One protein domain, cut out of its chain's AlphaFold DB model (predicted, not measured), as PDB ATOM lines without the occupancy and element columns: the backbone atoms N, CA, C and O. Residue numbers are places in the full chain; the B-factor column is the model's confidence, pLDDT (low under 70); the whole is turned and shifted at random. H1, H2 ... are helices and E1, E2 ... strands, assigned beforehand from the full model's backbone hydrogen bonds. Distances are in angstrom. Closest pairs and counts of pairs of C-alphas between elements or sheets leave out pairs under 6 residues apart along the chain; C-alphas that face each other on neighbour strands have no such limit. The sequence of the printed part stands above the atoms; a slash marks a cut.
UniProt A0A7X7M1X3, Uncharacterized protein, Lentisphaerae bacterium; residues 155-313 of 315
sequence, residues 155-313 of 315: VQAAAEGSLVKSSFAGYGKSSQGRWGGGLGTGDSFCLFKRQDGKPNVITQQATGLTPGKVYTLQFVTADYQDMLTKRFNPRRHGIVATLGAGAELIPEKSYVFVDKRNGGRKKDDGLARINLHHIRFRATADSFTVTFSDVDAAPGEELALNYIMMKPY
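Overview. This is residues 155 to 313 of the 315 residues of an uncharacterized protein of Lentisphaerae bacterium (UniProt A0A7X7M1X3). Two sheets of strands stand partly face to face as a small sandwich: the three strands E3, E9 and E5 cover the long strands E10, E4 and E8 of a larger, strongly twisted sheet, and most strands run roughly along one axis. At one end E2 and E1 carry the larger sheet toward the level of the smaller one; at the other end short E6 does so beside E9. The printed part has 159 residues, with two short helices and ten strands in the order E1 H1 E2 E3 E4 H2 E5 E6 E7 E8 E9 E10. The class is mostly strand, with 76 residues, under half, in named elements; neighbour strands are antiparallel in both sheets. The whole is compact, with a radius of gyration of the C-alphas of 16.1 A and spans of 48 by 36 by 30 A.

Arrangement. The larger sheet is branched. E8, residues 274 to 283, has E4, residues 214 to 223, on one side, with N 217 and O 279 2.8 A apart. On its other side are E7, residues 255 to 258, which forms a hairpin with it, N 257 and O 276 being 2.9 A apart, and E6, residues 247 to 249, N 248 and O 282 being 2.9 A apart. E10, residues 302 to 312, is beside E4, with N 218 and O 309 at 2.8 A. E2, residues 188 to 193, is beside E10, with N 190 and O 305 at 3.0 A. E1, residues 163 to 167, is an edge strand beside E2, with N 166 and O 189 at 2.9 A. In the smaller sheet E9, residues 288 to 293, is the inner strand between E3, residues 201 to 206, N 204 and O 290 at 3.0 A, and E5, residues 240 to 243, N 242 and O 291 at 2.8 A. E5 and E8 are near each other, while E3 and E10 are only just apart, the closest C-alphas 8.4 A. H1, residues 171 to 175, only grazes the larger sheet. H2, residues 224 to 229, is on it; the C-alphas of Tyr 224 and Glu 302, the closest of H2 and E10, are 5.5 A apart. In both helices every O i to N i+4 pair is within hydrogen-bond range.

Along the chain. E10 measures 30.9 A, E4 30.2 A and E8 27.4 A from first to last C-alpha. E1 begins at C-alpha 163, (200.607, 118.423, 185.992), and E10 ends at C-alpha 312, (200.016, 145.874, 176.788).

Size, cuts and confidence. The C-alphas farthest apart, those of Arg 265 and Ala 285, are 49.3 A apart. The printed part has no cut. The links H1 to E2 and E7 to E8 are long. No printed residue is under 70 in pLDDT.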
ATOM      1  N   VAL A 155     200.049 125.334 191.606       98.38
ATOM      2  CA  VAL A 155     199.622 124.091 190.956       98.38
ATOM      3  C   VAL A 155     198.540 123.411 191.789       98.38
ATOM      4  O   VAL A 155     198.735 123.141 192.972       98.38
ATOM      5  N   GLN A 156     197.409 123.103 191.161       98.25
ATOM      6  CA  GLN A 156     196.337 122.282 191.716       98.25
ATOM      7  C   GLN A 156     196.112 121.107 190.762       98.25
ATOM      8  O   GLN A 156     195.316 121.169 189.825       98.25
ATOM      9  N   ALA A 157     196.889 120.048 190.969       97.69
ATOM     10  CA  ALA A 157     196.803 118.839 190.163       97.69
ATOM     11  C   ALA A 157     195.570 118.014 190.561       97.69
ATOM     12  O   ALA A 157     195.262 117.873 191.745       97.69
ATOM     13  N   ALA A 158     194.882 117.443 189.570       97.38
ATOM     14  CA  ALA A 158     193.776 116.516 189.799       97.38
ATOM     15  C   ALA A 158     194.245 115.181 190.406       97.38
ATOM     16  O   ALA A 158     193.505 114.555 191.164       97.38
ATOM     17  N   ALA A 159     195.471 114.763 190.084       96.81
ATOM     18  CA  ALA A 159     196.140 113.587 190.622       96.81
ATOM     19  C   ALA A 159     197.661 113.814 190.673       96.81
ATOM     20  O   ALA A 159     198.199 114.727 190.047       96.81
ATOM     21  N   GLU A 160     198.388 112.973 191.402       96.25
ATOM     22  CA  GLU A 160     199.850 113.031 191.381       96.25
ATOM     23  C   GLU A 160     200.379 112.823 189.949       96.25
ATOM     24  O   GLU A 160     199.964 111.907 189.240       96.25
ATOM     25  N   GLY A 161     201.266 113.713 189.495       96.00
ATOM     26  CA  GLY A 161     201.848 113.649 188.151       96.00
ATOM     27  C   GLY A 161     200.916 114.053 187.000       96.00
ATOM     28  O   GLY A 161     201.319 113.926 185.840       96.00
ATOM     29  N   SER A 162     199.704 114.557 187.275       97.94
ATOM     30  CA  SER A 162     198.786 115.039 186.230       97.94
ATOM     31  C   SER A 162     199.100 116.457 185.730       97.94
ATOM     32  O   SER A 162     198.603 116.853 184.677       97.94
ATOM     33  N   LEU A 163     199.958 117.193 186.448       98.31
ATOM     34  CA  LEU A 163     200.607 118.423 185.992       98.31
ATOM     35  C   LEU A 163     202.113 118.311 186.178       98.31
ATOM     36  O   LEU A 163     202.597 118.188 187.302       98.31
ATOM     37  N   VAL A 164     202.854 118.365 185.075       98.00
ATOM     38  CA  VAL A 164     204.316 118.247 185.088       98.00
ATOM     39  C   VAL A 164     204.937 119.172 184.054       98.00
ATOM     40  O   VAL A 164     204.335 119.457 183.021       98.00
ATOM     41  N   LYS A 165     206.168 119.617 184.296       98.25
ATOM     42  CA  LYS A 165     206.982 120.184 183.223       98.25
ATOM     43  C   LYS A 165     207.426 119.059 182.292       98.25
ATOM     44  O   LYS A 165     207.885 118.014 182.746       98.25
ATOM     45  N   SER A 166     207.306 119.290 180.992       98.44
ATOM     46  CA  SER A 166     207.766 118.390 179.937       98.44
ATOM     47  C   SER A 166     208.458 119.192 178.832       98.44
ATOM     48  O   SER A 166     208.528 120.423 178.893       98.44
ATOM     49  N   SER A 167     209.020 118.503 177.844       98.19
ATOM     50  CA  SER A 167     209.605 119.131 176.664       98.19
ATOM     51  C   SER A 167     209.533 118.233 175.435       98.19
ATOM     52  O   SER A 167     209.429 117.009 175.535       98.19
ATOM     53  N   PHE A 168     209.608 118.846 174.255       97.75
ATOM     54  CA  PHE A 168     209.717 118.134 172.985       97.75
ATOM     55  C   PHE A 168     210.671 118.873 172.049       97.75
ATOM     56  O   PHE A 168     210.469 120.044 171.733       97.75
ATOM     57  N   ALA A 169     211.727 118.185 171.612       96.69
ATOM     58  CA  ALA A 169     212.794 118.794 170.829       96.69
ATOM     59  C   ALA A 169     212.273 119.368 169.501       96.69
ATOM     60  O   ALA A 169     211.665 118.666 168.691       96.69
ATOM     61  N   GLY A 170     212.554 120.648 169.264       95.19
ATOM     62  CA  GLY A 170     212.135 121.381 168.078       95.19
ATOM     63  C   GLY A 170     210.664 121.801 168.071       95.19
ATOM     64  O   GLY A 170     210.207 122.264 167.021       95.19
ATOM     65  N   TYR A 171     209.928 121.669 169.179       97.12
ATOM     66  CA  TYR A 171     208.548 122.140 169.304       97.12
ATOM     67  C   TYR A 171     208.439 123.651 169.064       97.12
ATOM     68  O   TYR A 171     207.646 124.073 168.215       97.12
ATOM     69  N   GLY A 172     209.285 124.458 169.711       97.12
ATOM     70  CA  GLY A 172     209.276 125.914 169.553       97.12
ATOM     71  C   GLY A 172     209.635 126.347 168.130       97.12
ATOM     72  O   GLY A 172     208.916 127.119 167.494       97.12
ATOM     73  N   LYS A 173     210.701 125.773 167.567       95.44
ATOM     74  CA  LYS A 173     211.131 126.087 166.197       95.44
ATOM     75  C   LYS A 173     210.130 125.616 165.138       95.44
ATOM     76  O   LYS A 173     209.807 126.370 164.227       95.44
ATOM     77  N   SER A 174     209.682 124.365 165.216       93.25
ATOM     78  CA  SER A 174     209.014 123.696 164.090       93.25
ATOM     79  C   SER A 174     207.493 123.775 164.163       93.25
ATOM     80  O   SER A 174     206.857 123.909 163.126       93.25
ATOM     81  N   SER A 175     206.906 123.695 165.364       95.25
ATOM     82  CA  SER A 175     205.441 123.748 165.526       95.25
ATOM     83  C   SER A 175     204.943 125.161 165.825       95.25
ATOM     84  O   SER A 175     203.844 125.506 165.408       95.25
ATOM     85  N   GLN A 176     205.737 125.995 166.507       96.75
ATOM     86  CA  GLN A 176     205.359 127.386 166.806       96.75
ATOM     87  C   GLN A 176     205.978 128.406 165.838       96.75
ATOM     88  O   GLN A 176     205.525 129.543 165.776       96.75
ATOM     89  N   GLY A 177     207.003 128.024 165.072       95.50
ATOM     90  CA  GLY A 177     207.659 128.925 164.124       95.50
ATOM     91  C   GLY A 177     208.555 129.978 164.780       95.50
ATOM     92  O   GLY A 177     208.813 131.006 164.156       95.50
ATOM     93  N   ARG A 178     209.039 129.758 166.013       95.81
ATOM     94  CA  ARG A 178     209.965 130.685 166.689       95.81
ATOM     95  C   ARG A 178     211.312 130.701 165.972       95.81
ATOM     96  O   ARG A 178     212.151 129.815 166.150       95.81
ATOM     97  N   TRP A 179     211.488 131.688 165.109       93.88
ATOM     98  CA  TRP A 179     212.608 131.810 164.194       93.88
ATOM     99  C   TRP A 179     213.729 132.632 164.828       93.88
ATOM    100  O   TRP A 179     213.490 133.608 165.528       93.88
ATOM    101  N   GLY A 180     214.978 132.225 164.603       87.00
ATOM    102  CA  GLY A 180     216.153 132.907 165.156       87.00
ATOM    103  C   GLY A 180     216.453 132.594 166.627       87.00
ATOM    104  O   GLY A 180     217.589 132.793 167.041       87.00
ATOM    105  N   GLY A 181     215.499 132.038 167.384       88.75
ATOM    106  CA  GLY A 181     215.738 131.562 168.748       88.75
ATOM    107  C   GLY A 181     216.813 130.468 168.813       88.75
ATOM    108  O   GLY A 181     216.944 129.645 167.901       88.75
ATOM    109  N   GLY A 182     217.578 130.449 169.907       89.75
ATOM    110  CA  GLY A 182     218.591 129.424 170.165       89.75
ATOM    111  C   GLY A 182     218.000 128.009 170.220       89.75
ATOM    112  O   GLY A 182     216.794 127.828 170.417       89.75
ATOM    113  N   LEU A 183     218.845 126.985 170.056       93.06
ATOM    114  CA  LEU A 183     218.422 125.581 170.134       93.06
ATOM    115  C   LEU A 183     217.677 125.313 171.455       93.06
ATOM    116  O   LEU A 183     218.198 125.614 172.523       93.06
ATOM    117  N   GLY A 184     216.472 124.745 171.377       95.19
ATOM    118  CA  GLY A 184     215.639 124.452 172.549       95.19
ATOM    119  C   GLY A 184     214.684 125.575 172.977       95.19
ATOM    120  O   GLY A 184     213.846 125.355 173.852       95.19
ATOM    121  N   THR A 185     214.766 126.768 172.375       96.25
ATOM    122  CA  THR A 185     213.857 127.885 172.699       96.25
ATOM    123  C   THR A 185     212.409 127.504 172.392       96.25
ATOM    124  O   THR A 185     212.083 127.161 171.256       96.25
ATOM    125  N   GLY A 186     211.538 127.580 173.403       97.06
ATOM    126  CA  GLY A 186     210.123 127.214 173.292       97.06
ATOM    127  C   GLY A 186     209.835 125.707 173.302       97.06
ATOM    128  O   GLY A 186     208.697 125.319 173.049       97.06
ATOM    129  N   ASP A 187     210.822 124.848 173.584       98.25
ATOM    130  CA  ASP A 187     210.619 123.390 173.601       98.25
ATOM    131  C   ASP A 187     210.026 122.864 174.917       98.25
ATOM    132  O   ASP A 187     209.521 121.743 174.943       98.25
ATOM    133  N   SER A 188     210.094 123.642 176.003       98.44
ATOM    134  CA  SER A 188     209.545 123.272 177.318       98.44
ATOM    135  C   SER A 188     208.096 123.725 177.472       98.44
ATOM    136  O   SER A 188     207.691 124.726 176.894       98.44
ATOM    137  N   PHE A 189     207.293 122.988 178.233       98.81
ATOM    138  CA  PHE A 189     205.879 123.300 178.447       98.81
ATOM    139  C   PHE A 189     205.337 122.665 179.728       98.81
ATOM    140  O   PHE A 189     205.900 121.699 180.248       98.81
ATOM    141  N   CYS A 190     204.210 123.179 180.219       98.88
ATOM    142  CA  CYS A 190     203.416 122.496 181.234       98.88
ATOM    143  C   CYS A 190     202.508 121.477 180.544       98.88
ATOM    144  O   CYS A 190     201.728 121.832 179.662       98.88
ATOM    145  N   LEU A 191     202.636 120.207 180.915       98.88
ATOM    146  CA  LEU A 191     201.820 119.117 180.402       98.88
ATOM    147  C   LEU A 191     200.657 118.852 181.358       98.88
ATOM    148  O   LEU A 191     200.870 118.461 182.508       98.88
ATOM    149  N   PHE A 192     199.443 119.034 180.850       98.88
ATOM    150  CA  PHE A 192     198.187 118.683 181.499       98.88
ATOM    151  C   PHE A 192     197.811 117.272 181.064       98.88
ATOM    152  O   PHE A 192     197.630 117.033 179.873       98.88
ATOM    153  N   LYS A 193     197.696 116.338 182.008       98.56
ATOM    154  CA  LYS A 193     197.220 114.974 181.744       98.56
ATOM    155  C   LYS A 193     195.814 114.833 182.295       98.56
ATOM    156  O   LYS A 193     195.634 114.636 183.504       98.56
ATOM    157  N   ARG A 194     194.822 114.959 181.421       97.88
ATOM    158  CA  ARG A 194     193.421 114.969 181.822       97.88
ATOM    159  C   ARG A 194     193.010 113.594 182.345       97.88
ATOM    160  O   ARG A 194     193.165 112.584 181.664       97.88
ATOM    161  N   GLN A 195     192.464 113.569 183.556       93.88
ATOM    162  CA  GLN A 195     191.876 112.382 184.188       93.88
ATOM    163  C   GLN A 195     190.348 112.499 184.232       93.88
ATOM    164  O   GLN A 195     189.803 113.578 184.000       93.88
ATOM    165  N   ASP A 196     189.655 111.419 184.584       92.94
ATOM    166  CA  ASP A 196     188.243 111.513 184.960       92.94
ATOM    167  C   ASP A 196     188.067 112.354 186.239       92.94
ATOM    168  O   ASP A 196     188.861 112.283 187.180       92.94
ATOM    169  N   GLY A 197     187.003 113.160 186.293       91.81
ATOM    170  CA  GLY A 197     186.669 113.978 187.463       91.81
ATOM    171  C   GLY A 197     187.237 115.399 187.414       91.81
ATOM    172  O   GLY A 197     187.044 116.115 186.426       91.81
ATOM    173  N   LYS A 198     187.874 115.847 188.506       94.75
ATOM    174  CA  LYS A 198     188.325 117.244 188.673       94.75
ATOM    175  C   LYS A 198     189.387 117.620 187.631       94.75
ATOM    176  O   LYS A 198     190.216 116.770 187.314       94.75
ATOM    177  N   PRO A 199     189.374 118.853 187.103       97.81
ATOM    178  CA  PRO A 199     190.396 119.296 186.171       97.81
ATOM    179  C   PRO A 199     191.700 119.641 186.886       97.81
ATOM    180  O   PRO A 199     191.727 119.938 188.083       97.81
ATOM    181  N   ASN A 200     192.776 119.632 186.118       98.69
ATOM    182  CA  ASN A 200     194.037 120.239 186.482       98.69
ATOM    183  C   ASN A 200     193.931 121.760 186.373       98.69
ATOM    184  O   ASN A 200     193.276 122.289 185.468       98.69
ATOM    185  N   VAL A 201     194.601 122.469 187.280       98.75
ATOM    186  CA  VAL A 201     194.623 123.931 187.292       98.75
ATOM    187  C   VAL A 201     196.023 124.442 187.633       98.75
ATOM    188  O   VAL A 201     196.641 123.985 188.596       98.75
ATOM    189  N   ILE A 202     196.507 125.431 186.882       98.81
ATOM    190  CA  ILE A 202     197.624 126.286 187.310       98.81
ATOM    191  C   ILE A 202     197.173 127.740 187.352       98.81
ATOM    192  O   ILE A 202     196.367 128.177 186.529       98.81
ATOM    193  N   THR A 203     197.705 128.500 188.303       98.88
ATOM    194  CA  THR A 203     197.381 129.922 188.453       98.88
ATOM    195  C   THR A 203     198.623 130.762 188.699       98.88
ATOM    196  O   THR A 203     199.606 130.289 189.272       98.88
ATOM    197  N   GLN A 204     198.575 132.017 188.268       98.75
ATOM    198  CA  GLN A 204     199.566 133.025 188.617       98.75
ATOM    199  C   GLN A 204     198.880 134.380 188.778       98.75
ATOM    200  O   GLN A 204     197.939 134.710 188.057       98.75
ATOM    201  N   GLN A 205     199.348 135.165 189.741       98.56
ATOM    202  CA  GLN A 205     198.919 136.544 189.918       98.56
ATOM    203  C   GLN A 205     199.563 137.402 188.821       98.56
ATOM    204  O   GLN A 205     200.779 137.591 188.836       98.56
ATOM    205  N   ALA A 206     198.763 137.931 187.894       98.56
ATOM    206  CA  ALA A 206     199.226 138.983 187.001       98.56
ATOM    207  C   ALA A 206     199.396 140.283 187.793       98.56
ATOM    208  O   ALA A 206     198.576 140.578 188.669       98.56
ATOM    209  N   THR A 207     200.455 141.042 187.506       98.06
ATOM    210  CA  THR A 207     200.796 142.291 188.213       98.06
ATOM    211  C   THR A 207     201.308 143.365 187.255       98.06
ATOM    212  O   THR A 207     201.540 143.104 186.076       98.06
ATOM    213  N   GLY A 208     201.473 144.593 187.755       96.94
ATOM    214  CA  GLY A 208     202.041 145.695 186.974       96.94
ATOM    215  C   GLY A 208     201.116 146.190 185.859       96.94
ATOM    216  O   GLY A 208     201.575 146.808 184.897       96.94
ATOM    217  N   LEU A 209     199.818 145.907 185.973       98.25
ATOM    218  CA  LEU A 209     198.812 146.348 185.021       98.25
ATOM    219  C   LEU A 209     198.410 147.794 185.316       98.25
ATOM    220  O   LEU A 209     198.502 148.275 186.442       98.25
ATOM    221  N   THR A 210     197.958 148.510 184.294       97.88
ATOM    222  CA  THR A 210     197.425 149.866 184.438       97.88
ATOM    223  C   THR A 210     195.919 149.833 184.196       97.88
ATOM    224  O   THR A 210     195.516 149.545 183.063       97.88
ATOM    225  N   PRO A 211     195.081 150.146 185.204       98.38
ATOM    226  CA  PRO A 211     193.640 150.252 185.015       98.38
ATOM    227  C   PRO A 211     193.282 151.160 183.834       98.38
ATOM    228  O   PRO A 211     193.879 152.218 183.635       98.38
ATOM    229  N   GLY A 212     192.320 150.725 183.031       98.00
ATOM    230  CA  GLY A 212     191.888 151.399 181.814       98.00
ATOM    231  C   GLY A 212     192.688 151.038 180.561       98.00
ATOM    232  O   GLY A 212     192.156 151.239 179.474       98.00
ATOM    233  N   LYS A 213     193.898 150.462 180.654       97.88
ATOM    234  CA  LYS A 213     194.653 150.004 179.471       97.88
ATOM    235  C   LYS A 213     194.192 148.624 179.000       97.88
ATOM    236  O   LYS A 213     193.778 147.784 179.803       97.88
ATOM    237  N   VAL A 214     194.296 148.387 177.693       98.38
ATOM    238  CA  VAL A 214     194.057 147.070 177.089       98.38
ATOM    239  C   VAL A 214     195.345 146.257 177.078       98.38
ATOM    240  O   VAL A 214     196.431 146.777 176.821       98.38
ATOM    241  N   TYR A 215     195.204 144.968 177.349       98.62
ATOM    242  CA  TYR A 215     196.266 143.975 177.325       98.62
ATOM    243  C   TYR A 215     195.846 142.797 176.451       98.62
ATOM    244  O   TYR A 215     194.656 142.533 176.244       98.62
ATOM    245  N   THR A 216     196.843 142.074 175.957       98.00
ATOM    246  CA  THR A 216     196.658 140.794 175.283       98.00
ATOM    247  C   THR A 216     197.259 139.693 176.154       98.00
ATOM    248  O   THR A 216     198.384 139.827 176.634       98.00
ATOM    249  N   LEU A 217     196.496 138.626 176.388       98.75
ATOM    250  CA  LEU A 217     196.990 137.339 176.862       98.75
ATOM    251  C   LEU A 217     196.998 136.385 175.668       98.75
ATOM    252  O   LEU A 217     195.945 136.076 175.108       98.75
ATOM    253  N   GLN A 218     198.178 135.910 175.292       98.50
ATOM    254  CA  GLN A 218     198.370 134.954 174.212       98.50
ATOM    255  C   GLN A 218     199.043 133.699 174.748       98.50
ATOM    256  O   GLN A 218     199.919 133.789 175.598       98.50
ATOM    257  N   PHE A 219     198.628 132.528 174.279       98.88
ATOM    258  CA  PHE A 219     199.270 131.270 174.652       98.88
ATOM    259  C   PHE A 219     199.051 130.193 173.601       98.88
ATOM    260  O   PHE A 219     198.119 130.257 172.792       98.88
ATOM    261  N   VAL A 220     199.930 129.198 173.621       98.81
ATOM    262  CA  VAL A 220     199.936 128.083 172.683       98.81
ATOM    263  C   VAL A 220     199.531 126.808 173.406       98.81
ATOM    264  O   VAL A 220     200.046 126.504 174.485       98.81
ATOM    265  N   THR A 221     198.644 126.034 172.780       98.88
ATOM    266  CA  THR A 221     198.337 124.668 173.211       98.88
ATOM    267  C   THR A 221     198.591 123.664 172.101       98.88
ATOM    268  O   THR A 221     198.393 123.973 170.928       98.88
ATOM    269  N   ALA A 222     199.003 122.454 172.459       98.56
ATOM    270  CA  ALA A 222     199.239 121.370 171.512       98.56
ATOM    271  C   ALA A 222     198.978 120.015 172.168       98.56
ATOM    272  O   ALA A 222     199.175 119.864 173.370       98.56
ATOM    273  N   ASP A 223     198.563 119.025 171.388       98.38
ATOM    274  CA  ASP A 223     198.426 117.661 171.887       98.38
ATOM    275  C   ASP A 223     199.786 116.950 171.907       98.38
ATOM    276  O   ASP A 223     200.518 116.914 170.913       98.38
ATOM    277  N   TYR A 224     200.136 116.392 173.062       98.25
ATOM    278  CA  TYR A 224     201.422 115.745 173.279       98.25
ATOM    279  C   TYR A 224     201.528 114.392 172.564       98.25
ATOM    280  O   TYR A 224     202.592 114.046 172.048       98.25
ATOM    281  N   GLN A 225     200.430 113.647 172.440       97.44
ATOM    282  CA  GLN A 225     200.405 112.406 171.668       97.44
ATOM    283  C   GLN A 225     200.560 112.680 170.167       97.44
ATOM    284  O   GLN A 225     201.243 111.920 169.477       97.44
ATOM    285  N   ASP A 226     200.028 113.794 169.656       96.12
ATOM    286  CA  ASP A 226     200.263 114.256 168.283       96.12
ATOM    287  C   ASP A 226     201.741 114.602 168.049       96.12
ATOM    288  O   ASP A 226     202.280 114.252 166.996       96.12
ATOM    289  N   MET A 227     202.428 115.205 169.033       95.81
ATOM    290  CA  MET A 227     203.884 115.425 168.971       95.81
ATOM    291  C   MET A 227     204.651 114.101 168.889       95.81
ATOM    292  O   MET A 227     205.477 113.914 167.993       95.81
ATOM    293  N   LEU A 228     204.368 113.170 169.806       96.31
ATOM    294  CA  LEU A 228     205.077 111.891 169.907       96.31
ATOM    295  C   LEU A 228     204.871 111.016 168.668       96.31
ATOM    296  O   LEU A 228     205.819 110.427 168.146       96.31
ATOM    297  N   THR A 229     203.632 110.948 168.184       95.06
ATOM    298  CA  THR A 229     203.247 110.105 167.044       95.06
ATOM    299  C   THR A 229     203.369 110.814 165.700       95.06
ATOM    300  O   THR A 229     203.168 110.179 164.664       95.06
ATOM    301  N   LYS A 230     203.746 112.103 165.697       92.69
ATOM    302  CA  LYS A 230     203.903 112.934 164.492       92.69
ATOM    303  C   LYS A 230     202.615 113.022 163.667       92.69
ATOM    304  O   LYS A 230     202.668 113.062 162.437       92.69
ATOM    305  N   ARG A 231     201.464 113.025 164.344       92.31
ATOM    306  CA  ARG A 231     200.133 112.917 163.737       92.31
ATOM    307  C   ARG A 231     199.589 114.283 163.323       92.31
ATOM    308  O   ARG A 231     199.531 115.212 164.126       92.31
ATOM    309  N   PHE A 232     199.101 114.390 162.087       94.06
ATOM    310  CA  PHE A 232     198.315 115.537 161.639       94.06
ATOM    311  C   PHE A 232     196.872 115.441 162.162       94.06
ATOM    312  O   PHE A 232     196.068 114.664 161.646       94.06
ATOM    313  N   ASN A 233     196.527 116.230 163.183       94.75
ATOM    314  CA  ASN A 233     195.194 116.202 163.800       94.75
ATOM    315  C   ASN A 233     194.722 117.597 164.267       94.75
ATOM    316  O   ASN A 233     194.657 117.876 165.467       94.75
ATOM    317  N   PRO A 234     194.416 118.509 163.327       96.31
ATOM    318  CA  PRO A 234     194.021 119.870 163.660       96.31
ATOM    319  C   PRO A 234     192.639 119.909 164.321       96.31
ATOM    320  O   PRO A 234     191.626 119.593 163.693       96.31
ATOM    321  N   ARG A 235     192.581 120.353 165.577       97.38
ATOM    322  CA  ARG A 235     191.334 120.470 166.345       97.38
ATOM    323  C   ARG A 235     191.475 121.463 167.494       97.38
ATOM    324  O   ARG A 235     192.574 121.852 167.870       97.38
ATOM    325  N   ARG A 236     190.342 121.845 168.083       98.06
ATOM    326  CA  ARG A 236     190.347 122.649 169.306       98.06
ATOM    327  C   ARG A 236     190.751 121.775 170.501       98.06
ATOM    328  O   ARG A 236     190.270 120.657 170.622       98.06
ATOM    329  N   HIS A 237     191.623 122.301 171.353       98.50
ATOM    330  CA  HIS A 237     192.117 121.668 172.576       98.50
ATOM    331  C   HIS A 237     191.348 122.212 173.780       98.50
ATOM    332  O   HIS A 237     190.916 123.367 173.766       98.50
ATOM    333  N   GLY A 238     191.219 121.393 174.822       98.00
ATOM    334  CA  GLY A 238     190.403 121.672 176.004       98.00
ATOM    335  C   GLY A 238     191.071 122.468 177.131       98.00
ATOM    336  O   GLY A 238     190.596 122.414 178.261       98.00
ATOM    337  N   ILE A 239     192.169 123.188 176.859       98.62
ATOM    338  CA  ILE A 239     192.755 124.121 177.835       98.62
ATOM    339  C   ILE A 239     192.064 125.485 177.722       98.62
ATOM    340  O   ILE A 239     192.045 126.110 176.658       98.62
ATOM    341  N   VAL A 240     191.544 125.963 178.850       98.19
ATOM    342  CA  VAL A 240     190.830 127.233 178.999       98.19
ATOM    343  C   VAL A 240     191.629 128.169 179.897       98.19
ATOM    344  O   VAL A 240     192.133 127.753 180.939       98.19
ATOM    345  N   ALA A 241     191.704 129.445 179.511       98.62
ATOM    346  CA  ALA A 241     192.215 130.511 180.362       98.62
ATOM    347  C   ALA A 241     191.055 131.338 180.937       98.62
ATOM    348  O   ALA A 241     190.162 131.754 180.200       98.62
ATOM    349  N   THR A 242     191.079 131.590 182.244       98.44
ATOM    350  CA  THR A 242     190.129 132.457 182.956       98.44
ATOM    351  C   THR A 242     190.885 133.618 183.589       98.44
ATOM    352  O   THR A 242     191.924 133.410 184.219       98.44
ATOM    353  N   LEU A 243     190.361 134.833 183.429       98.69
ATOM    354  CA  LEU A 243     190.886 136.034 184.075       98.69
ATOM    355  C   LEU A 243     190.018 136.360 185.295       98.69
ATOM    356  O   LEU A 243     188.791 136.361 185.198       98.69
ATOM    357  N   GLY A 244     190.650 136.582 186.445       98.06
ATOM    358  CA  GLY A 244     189.970 136.918 187.692       98.06
ATOM    359  C   GLY A 244     189.385 138.333 187.719       98.06
ATOM    360  O   GLY A 244     189.470 139.097 186.757       98.06
ATOM    361  N   ALA A 245     188.817 138.697 188.872       97.31
ATOM    362  CA  ALA A 245     188.371 140.064 189.131       97.31
ATOM    363  C   ALA A 245     189.547 141.041 188.949       97.31
ATOM    364  O   ALA A 245     190.600 140.849 189.552       97.31
ATOM    365  N   GLY A 246     189.366 142.054 188.099       98.06
ATOM    366  CA  GLY A 246     190.431 142.974 187.675       98.06
ATOM    367  C   GLY A 246     190.696 142.981 186.163       98.06
ATOM    368  O   GLY A 246     191.506 143.782 185.692       98.06
ATOM    369  N   ALA A 247     189.997 142.138 185.396       98.62
ATOM    370  CA  ALA A 247     190.011 142.139 183.938       98.62
ATOM    371  C   ALA A 247     188.589 142.117 183.362       98.62
ATOM    372  O   ALA A 247     187.759 141.297 183.751       98.62
ATOM    373  N   GLU A 248     188.329 142.990 182.393       98.56
ATOM    374  CA  GLU A 248     187.115 142.987 181.581       98.56
ATOM    375  C   GLU A 248     187.457 142.476 180.181       98.56
ATOM    376  O   GLU A 248     188.230 143.103 179.454       98.56
ATOM    377  N   LEU A 249     186.926 141.310 179.809       98.38
ATOM    378  CA  LEU A 249     187.174 140.718 178.495       98.38
ATOM    379  C   LEU A 249     186.614 141.596 177.374       98.38
ATOM    380  O   LEU A 249     185.565 142.213 177.521       98.38
ATOM    381  N   ILE A 250     187.291 141.565 176.229       98.25
ATOM    382  CA  ILE A 250     186.849 142.145 174.958       98.25
ATOM    383  C   ILE A 250     186.632 140.963 173.995       98.25
ATOM    384  O   ILE A 250     187.569 140.557 173.289       98.25
ATOM    385  N   PRO A 251     185.452 140.312 174.023       97.06
ATOM    386  CA  PRO A 251     185.227 139.049 173.323       97.06
ATOM    387  C   PRO A 251     185.380 139.170 171.807       97.06
ATOM    388  O   PRO A 251     185.937 138.279 171.176       97.06
ATOM    389  N   GLU A 252     184.963 140.290 171.224       96.81
ATOM    390  CA  GLU A 252     185.028 140.562 169.787       96.81
ATOM    391  C   GLU A 252     186.462 140.691 169.253       96.81
ATOM    392  O   GLU A 252     186.692 140.536 168.055       96.81
ATOM    393  N   LYS A 253     187.438 140.932 170.139       95.62
ATOM    394  CA  LYS A 253     188.872 140.927 169.813       95.62
ATOM    395  C   LYS A 253     189.572 139.641 170.253       95.62
ATOM    396  O   LYS A 253     190.779 139.515 170.060       95.62
ATOM    397  N   SER A 254     188.859 138.689 170.847       97.44
ATOM    398  CA  SER A 254     189.420 137.441 171.366       97.44
ATOM    399  C   SER A 254     189.079 136.275 170.441       97.44
ATOM    400  O   SER A 254     187.951 136.139 169.980       97.44
ATOM    401  N   TYR A 255     190.051 135.415 170.149       97.06
ATOM    402  CA  TYR A 255     189.848 134.277 169.252       97.06
ATOM    403  C   TYR A 255     190.856 133.161 169.517       97.06
ATOM    404  O   TYR A 255     191.888 133.354 170.158       97.06
ATOM    405  N   VAL A 256     190.553 131.973 168.993       98.00
ATOM    406  CA  VAL A 256     191.477 130.837 168.968       98.00
ATOM    407  C   VAL A 256     191.730 130.465 167.517       98.00
ATOM    408  O   VAL A 256     190.803 130.091 166.798       98.00
ATOM    409  N   PHE A 257     192.983 130.559 167.086       97.44
ATOM    410  CA  PHE A 257     193.413 130.050 165.794       97.44
ATOM    411  C   PHE A 257     193.820 128.583 165.944       97.44
ATOM    412  O   PHE A 257     194.753 128.277 166.678       97.44
ATOM    413  N   VAL A 258     193.124 127.684 165.247       98.06
ATOM    414  CA  VAL A 258     193.487 126.262 165.156       98.06
ATOM    415  C   VAL A 258     194.367 126.073 163.926       98.06
ATOM    416  O   VAL A 258     193.905 126.315 162.806       98.06
ATOM    417  N   ASP A 259     195.609 125.619 164.108       96.69
ATOM    418  CA  ASP A 259     196.528 125.388 162.996       96.69
ATOM    419  C   ASP A 259     196.039 124.243 162.105       96.69
ATOM    420  O   ASP A 259     196.129 123.068 162.451       96.69
ATOM    421  N   LYS A 260     195.532 124.597 160.924       94.56
ATOM    422  CA  LYS A 260     195.093 123.660 159.880       94.56
ATOM    423  C   LYS A 260     196.057 123.593 158.700       94.56
ATOM    424  O   LYS A 260     195.749 122.936 157.705       94.56
ATOM    425  N   ARG A 261     197.195 124.291 158.763       90.31
ATOM    426  CA  ARG A 261     198.137 124.345 157.642       90.31
ATOM    427  C   ARG A 261     198.641 122.939 157.376       90.31
ATOM    428  O   ARG A 261     199.064 122.249 158.294       90.31
ATOM    429  N   ASN A 262     198.625 122.521 156.123       83.06
ATOM    430  CA  ASN A 262     199.348 121.354 155.651       83.06
ATOM    431  C   ASN A 262     200.072 121.803 154.386       83.06
ATOM    432  O   ASN A 262     199.440 122.334 153.475       83.06
ATOM    433  N   GLY A 263     201.391 121.614 154.322       71.50
ATOM    434  CA  GLY A 263     202.181 121.979 153.144       71.50
ATOM    435  C   GLY A 263     201.832 121.174 151.885       71.50
ATOM    436  O   GLY A 263     202.466 121.374 150.854       71.50
ATOM    437  N   GLY A 264     200.902 120.211 151.969       71.62
ATOM    438  CA  GLY A 264     200.390 119.405 150.855       71.62
ATOM    439  C   GLY A 264     201.386 118.378 150.313       71.62
ATOM    440  O   GLY A 264     201.013 117.477 149.571       71.62
ATOM    441  N   ARG A 265     202.660 118.480 150.706       73.56
ATOM    442  CA  ARG A 265     203.747 117.586 150.283       73.56
ATOM    443  C   ARG A 265     203.714 116.228 150.983       73.56
ATOM    444  O   ARG A 265     204.295 115.278 150.472       73.56
ATOM    445  N   LYS A 266     203.092 116.142 152.162       75.44
ATOM    446  CA  LYS A 266     202.971 114.918 152.965       75.44
ATOM    447  C   LYS A 266     201.602 114.875 153.636       75.44
ATOM    448  O   LYS A 266     201.049 115.921 153.966       75.44
ATOM    449  N   LYS A 267     201.083 113.663 153.866       78.25
ATOM    450  CA  LYS A 267     199.887 113.458 154.698       78.25
ATOM    451  C   LYS A 267     200.141 113.973 156.119       78.25
ATOM    452  O   LYS A 267     199.367 114.785 156.610       78.25
ATOM    453  N   ASP A 268     201.273 113.564 156.689       82.50
ATOM    454  CA  ASP A 268     201.785 114.003 157.983       82.50
ATOM    455  C   ASP A 268     203.153 114.675 157.774       82.50
ATOM    456  O   ASP A 268     204.108 114.051 157.300       82.50
ATOM    457  N   ASP A 269     203.259 115.968 158.086       84.38
ATOM    458  CA  ASP A 269     204.529 116.709 158.031       84.38
ATOM    459  C   ASP A 269     205.362 116.568 159.315       84.38
ATOM    460  O   ASP A 269     206.490 117.057 159.382       84.38
ATOM    461  N   GLY A 270     204.831 115.829 160.290       85.12
ATOM    462  CA  GLY A 270     205.464 115.515 161.562       85.12
ATOM    463  C   GLY A 270     205.510 116.667 162.556       85.12
ATOM    464  O   GLY A 270     206.293 116.606 163.500       85.12
ATOM    465  N   LEU A 271     204.682 117.692 162.346       90.12
ATOM    466  CA  LEU A 271     204.519 118.816 163.262       90.12
ATOM    467  C   LEU A 271     203.228 118.655 164.065       90.12
ATOM    468  O   LEU A 271     202.183 118.312 163.506       90.12
ATOM    469  N   ALA A 272     203.274 118.962 165.359       91.56
ATOM    470  CA  ALA A 272     202.054 119.029 166.150       91.56
ATOM    471  C   ALA A 272     201.256 120.268 165.750       91.56
ATOM    472  O   ALA A 272     201.812 121.354 165.574       91.56
ATOM    473  N   ARG A 273     199.943 120.100 165.589       96.12
ATOM    474  CA  ARG A 273     199.054 121.227 165.323       96.12
ATOM    475  C   ARG A 273     198.766 121.951 166.620       96.12
ATOM    476  O   ARG A 273     198.414 121.333 167.620       96.12
ATOM    477  N   ILE A 274     198.972 123.260 166.584       98.12
ATOM    478  CA  ILE A 274     198.822 124.114 167.750       98.12
ATOM    479  C   ILE A 274     197.511 124.883 167.683       98.12
ATOM    480  O   ILE A 274     197.012 125.184 166.596       98.12
ATOM    481  N   ASN A 275     197.002 125.266 168.848       98.62
ATOM    482  CA  ASN A 275     196.046 126.354 168.948       98.62
ATOM    483  C   ASN A 275     196.739 127.573 169.523       98.62
ATOM    484  O   ASN A 275     197.358 127.495 170.583       98.62
ATOM    485  N   LEU A 276     196.599 128.695 168.830       98.31
ATOM    486  CA  LEU A 276     197.040 129.990 169.304       98.31
ATOM    487  C   LEU A 276     195.831 130.730 169.857       98.31
ATOM    488  O   LEU A 276     194.909 131.095 169.125       98.31
ATOM    489  N   HIS A 277     195.819 130.904 171.168       98.56
ATOM    490  CA  HIS A 277     194.770 131.619 171.868       98.56
ATOM    491  C   HIS A 277     195.166 133.081 171.961       98.56
ATOM    492  O   HIS A 277     196.288 133.379 172.359       98.56
ATOM    493  N   HIS A 278     194.237 133.977 171.652       97.88
ATOM    494  CA  HIS A 278     194.372 135.384 171.967       97.88
ATOM    495  C   HIS A 278     193.161 135.865 172.759       97.88
ATOM    496  O   HIS A 278     192.016 135.738 172.316       97.88
ATOM    497  N   ILE A 279     193.427 136.457 173.915       98.50
ATOM    498  CA  ILE A 279     192.427 137.008 174.819       98.50
ATOM    499  C   ILE A 279     192.762 138.476 175.029       98.50
ATOM    500  O   ILE A 279     193.822 138.811 175.550       98.50
ATOM    501  N   ARG A 280     191.858 139.357 174.608       98.38
ATOM    502  CA  ARG A 280     191.997 140.803 174.792       98.38
ATOM    503  C   ARG A 280     191.128 141.211 175.965       98.38
ATOM    504  O   ARG A 280     189.988 140.762 176.076       98.38
ATOM    505  N   PHE A 281     191.667 142.046 176.839       98.75
ATOM    506  CA  PHE A 281     190.946 142.517 178.011       98.75
ATOM    507  C   PHE A 281     191.388 143.924 178.393       98.75
ATOM    508  O   PHE A 281     192.540 144.305 178.181       98.75
ATOM    509  N   ARG A 282     190.476 144.695 178.980       98.75
ATOM    510  CA  ARG A 282     190.793 145.952 179.652       98.75
ATOM    511  C   ARG A 282     191.077 145.656 181.119       98.75
ATOM    512  O   ARG A 282     190.279 145.003 181.789       98.75
ATOM    513  N   ALA A 283     192.222 146.104 181.620       98.69
ATOM    514  CA  ALA A 283     192.525 145.987 183.038       98.69
ATOM    515  C   ALA A 283     191.616 146.937 183.831       98.69
ATOM    516  O   ALA A 283     191.494 148.114 183.495       98.69
ATOM    517  N   THR A 284     190.983 146.439 184.887       98.69
ATOM    518  CA  THR A 284     190.193 147.239 185.840       98.69
ATOM    519  C   THR A 284     190.874 147.343 187.206       98.69
ATOM    520  O   THR A 284     190.487 148.173 188.022       98.69
ATOM    521  N   ALA A 285     191.937 146.564 187.421       98.56
ATOM    522  CA  ALA A 285     192.844 146.629 188.561       98.56
ATOM    523  C   ALA A 285     194.310 146.556 188.088       98.56
ATOM    524  O   ALA A 285     194.585 146.270 186.921       98.56
ATOM    525  N   ASP A 286     195.255 146.817 188.990       98.31
ATOM    526  CA  ASP A 286     196.697 146.700 188.721       98.31
ATOM    527  C   ASP A 286     197.212 145.247 188.736       98.31
ATOM    528  O   ASP A 286     198.350 144.958 188.344       98.31
ATOM    529  N   SER A 287     196.360 144.327 189.179       98.62
ATOM    530  CA  SER A 287     196.647 142.915 189.341       98.62
ATOM    531  C   SER A 287     195.354 142.093 189.327       98.62
ATOM    532  O   SER A 287     194.305 142.551 189.773       98.62
ATOM    533  N   PHE A 288     195.419 140.868 188.802       98.69
ATOM    534  CA  PHE A 288     194.352 139.862 188.910       98.69
ATOM    535  C   PHE A 288     194.911 138.447 188.690       98.69
ATOM    536  O   PHE A 288     195.986 138.273 188.116       98.69
ATOM    537  N   THR A 289     194.197 137.417 189.138       98.75
ATOM    538  CA  THR A 289     194.631 136.024 188.948       98.75
ATOM    539  C   THR A 289     194.355 135.544 187.526       98.75
ATOM    540  O   THR A 289     193.218 135.611 187.061       98.75
ATOM    541  N   VAL A 290     195.369 135.001 186.857       98.81
ATOM    542  CA  VAL A 290     195.225 134.249 185.603       98.81
ATOM    543  C   VAL A 290     195.209 132.764 185.932       98.81
ATOM    544  O   VAL A 290     196.097 132.273 186.631       98.81
ATOM    545  N   THR A 291     194.225 132.049 185.396       98.88
ATOM    546  CA  THR A 291     194.026 130.617 185.629       98.88
ATOM    547  C   THR A 291     194.010 129.866 184.311       98.88
ATOM    548  O   THR A 291     193.262 130.248 183.417       98.88
ATOM    549  N   PHE A 292     194.761 128.771 184.214       98.88
ATOM    550  CA  PHE A 292     194.672 127.812 183.112       98.88
ATOM    551  C   PHE A 292     194.164 126.472 183.631       98.88
ATOM    552  O   PHE A 292     194.636 125.995 184.664       98.88
ATOM    553  N   SER A 293     193.222 125.861 182.915       98.75
ATOM    554  CA  SER A 293     192.635 124.576 183.289       98.75
ATOM    555  C   SER A 293     192.324 123.713 182.073       98.75
ATOM    556  O   SER A 293     191.929 124.242 181.042       98.75
ATOM    557  N   ASP A 294     192.453 122.393 182.203       98.62
ATOM    558  CA  ASP A 294     192.059 121.404 181.185       98.62
ATOM    559  C   ASP A 294     190.587 120.962 181.311       98.62
ATOM    560  O   ASP A 294     190.228 119.859 180.906       98.62
ATOM    561  N   VAL A 295     189.725 121.802 181.892       97.75
ATOM    562  CA  VAL A 295     188.318 121.474 182.187       97.75
ATOM    563  C   VAL A 295     187.519 120.992 180.974       97.75
ATOM    564  O   VAL A 295     186.672 120.113 181.130       97.75
ATOM    565  N   ASP A 296     187.841 121.498 179.783       97.75
ATOM    566  CA  ASP A 296     187.170 121.139 178.530       97.75
ATOM    567  C   ASP A 296     187.901 120.018 177.766       97.75
ATOM    568  O   ASP A 296     187.499 119.661 176.658       97.75
ATOM    569  N   ALA A 297     188.993 119.474 178.314       98.00
ATOM    570  CA  ALA A 297     189.718 118.359 177.714       98.00
ATOM    571  C   ALA A 297     189.021 117.033 178.028       98.00
ATOM    572  O   ALA A 297     188.468 116.833 179.119       98.00
ATOM    573  N   ALA A 298     189.078 116.101 177.080       96.94
ATOM    574  CA  ALA A 298     188.564 114.758 177.290       96.94
ATOM    575  C   ALA A 298     189.514 113.952 178.199       96.94
ATOM    576  O   ALA A 298     190.736 114.087 178.087       96.94
ATOM    577  N   PRO A 299     188.991 113.088 179.089       96.44
ATOM    578  CA  PRO A 299     189.811 112.145 179.846       96.44
ATOM    579  C   PRO A 299     190.768 111.360 178.939       96.44
ATOM    580  O   PRO A 299     190.368 110.849 177.892       96.44
ATOM    581  N   GLY A 300     192.038 111.286 179.337       96.00
ATOM    582  CA  GLY A 300     193.112 110.676 178.550       96.00
ATOM    583  C   GLY A 300     193.825 111.623 177.579       96.00
ATOM    584  O   GLY A 300     194.871 111.242 177.057       96.00
ATOM    585  N   GLU A 301     193.328 112.844 177.346       97.25
ATOM    586  CA  GLU A 301     194.090 113.845 176.592       97.25
ATOM    587  C   GLU A 301     195.295 114.349 177.397       97.25
ATOM    588  O   GLU A 301     195.214 114.634 178.596       97.25
ATOM    589  N   GLU A 302     196.423 114.493 176.704       98.62
ATOM    590  CA  GLU A 302     197.644 115.080 177.241       98.62
ATOM    591  C   GLU A 302     197.969 116.347 176.447       98.62
ATOM    592  O   GLU A 302     198.387 116.282 175.291       98.62
ATOM    593  N   LEU A 303     197.744 117.512 177.053       98.81
ATOM    594  CA  LEU A 303     197.821 118.807 176.381       98.81
ATOM    595  C   LEU A 303     198.980 119.639 176.938       98.81
ATOM    596  O   LEU A 303     199.087 119.877 178.141       98.81
ATOM    597  N   ALA A 304     199.851 120.099 176.048       98.81
ATOM    598  CA  ALA A 304     200.922 121.035 176.344       98.81
ATOM    599  C   ALA A 304     200.380 122.471 176.390       98.81
ATOM    600  O   ALA A 304     199.677 122.885 175.470       98.81
ATOM    601  N   LEU A 305     200.761 123.236 177.412       98.94
ATOM    602  CA  LEU A 305     200.581 124.685 177.528       98.94
ATOM    603  C   LEU A 305     201.949 125.374 177.475       98.94
ATOM    604  O   LEU A 305     202.852 125.031 178.241       98.94
ATOM    605  N   ASN A 306     202.102 126.349 176.582       98.50
ATOM    606  CA  ASN A 306     203.365 127.045 176.341       98.50
ATOM    607  C   ASN A 306     203.146 128.500 175.869       98.50
ATOM    608  O   ASN A 306     202.018 128.883 175.556       98.50
ATOM    609  N   TYR A 307     204.220 129.294 175.792       98.44
ATOM    610  CA  TYR A 307     204.238 130.654 175.245       98.44
ATOM    611  C   TYR A 307     203.215 131.591 175.893       98.44
ATOM    612  O   TYR A 307     202.450 132.258 175.200       98.44
ATOM    613  N   ILE A 308     203.151 131.617 177.224       98.81
ATOM    614  CA  ILE A 308     202.165 132.442 177.930       98.81
ATOM    615  C   ILE A 308     202.617 133.903 177.923       98.81
ATOM    616  O   ILE A 308     203.372 134.354 178.770       98.81
ATOM    617  N   MET A 309     202.146 134.679 176.968       97.88
ATOM    618  CA  MET A 309     202.485 136.084 176.839       97.88
ATOM    619  C   MET A 309     201.373 136.956 177.424       97.88
ATOM    620  O   MET A 309     200.213 136.796 177.055       97.88
ATOM    621  N   MET A 310     201.721 137.902 178.303       98.44
ATOM    622  CA  MET A 310     200.822 138.983 178.719       98.44
ATOM    623  C   MET A 310     201.523 140.332 178.578       98.44
ATOM    624  O   MET A 310     202.466 140.623 179.315       98.44
ATOM    625  N   LYS A 311     201.058 141.151 177.633       97.06
ATOM    626  CA  LYS A 311     201.676 142.437 177.278       97.06
ATOM    627  C   LYS A 311     200.595 143.501 177.038       97.06
ATOM    628  O   LYS A 311     199.467 143.144 176.682       97.06
ATOM    629  N   PRO A 312     200.899 144.799 177.229       97.75
ATOM    630  CA  PRO A 312     200.016 145.874 176.788       97.75
ATOM    631  C   PRO A 312     199.694 145.731 175.299       97.75
ATOM    632  O   PRO A 312     200.579 145.403 174.509       97.75
ATOM    633  N   TYR A 313     198.446 145.991 174.926       97.56
ATOM    634  CA  TYR A 313     197.986 145.970 173.542       97.56
ATOM    635  C   TYR A 313     198.077 147.375 172.938       97.56
ATOM    636  O   TYR A 313     197.741 148.364 173.596       97.56
TER     637      TYR A 313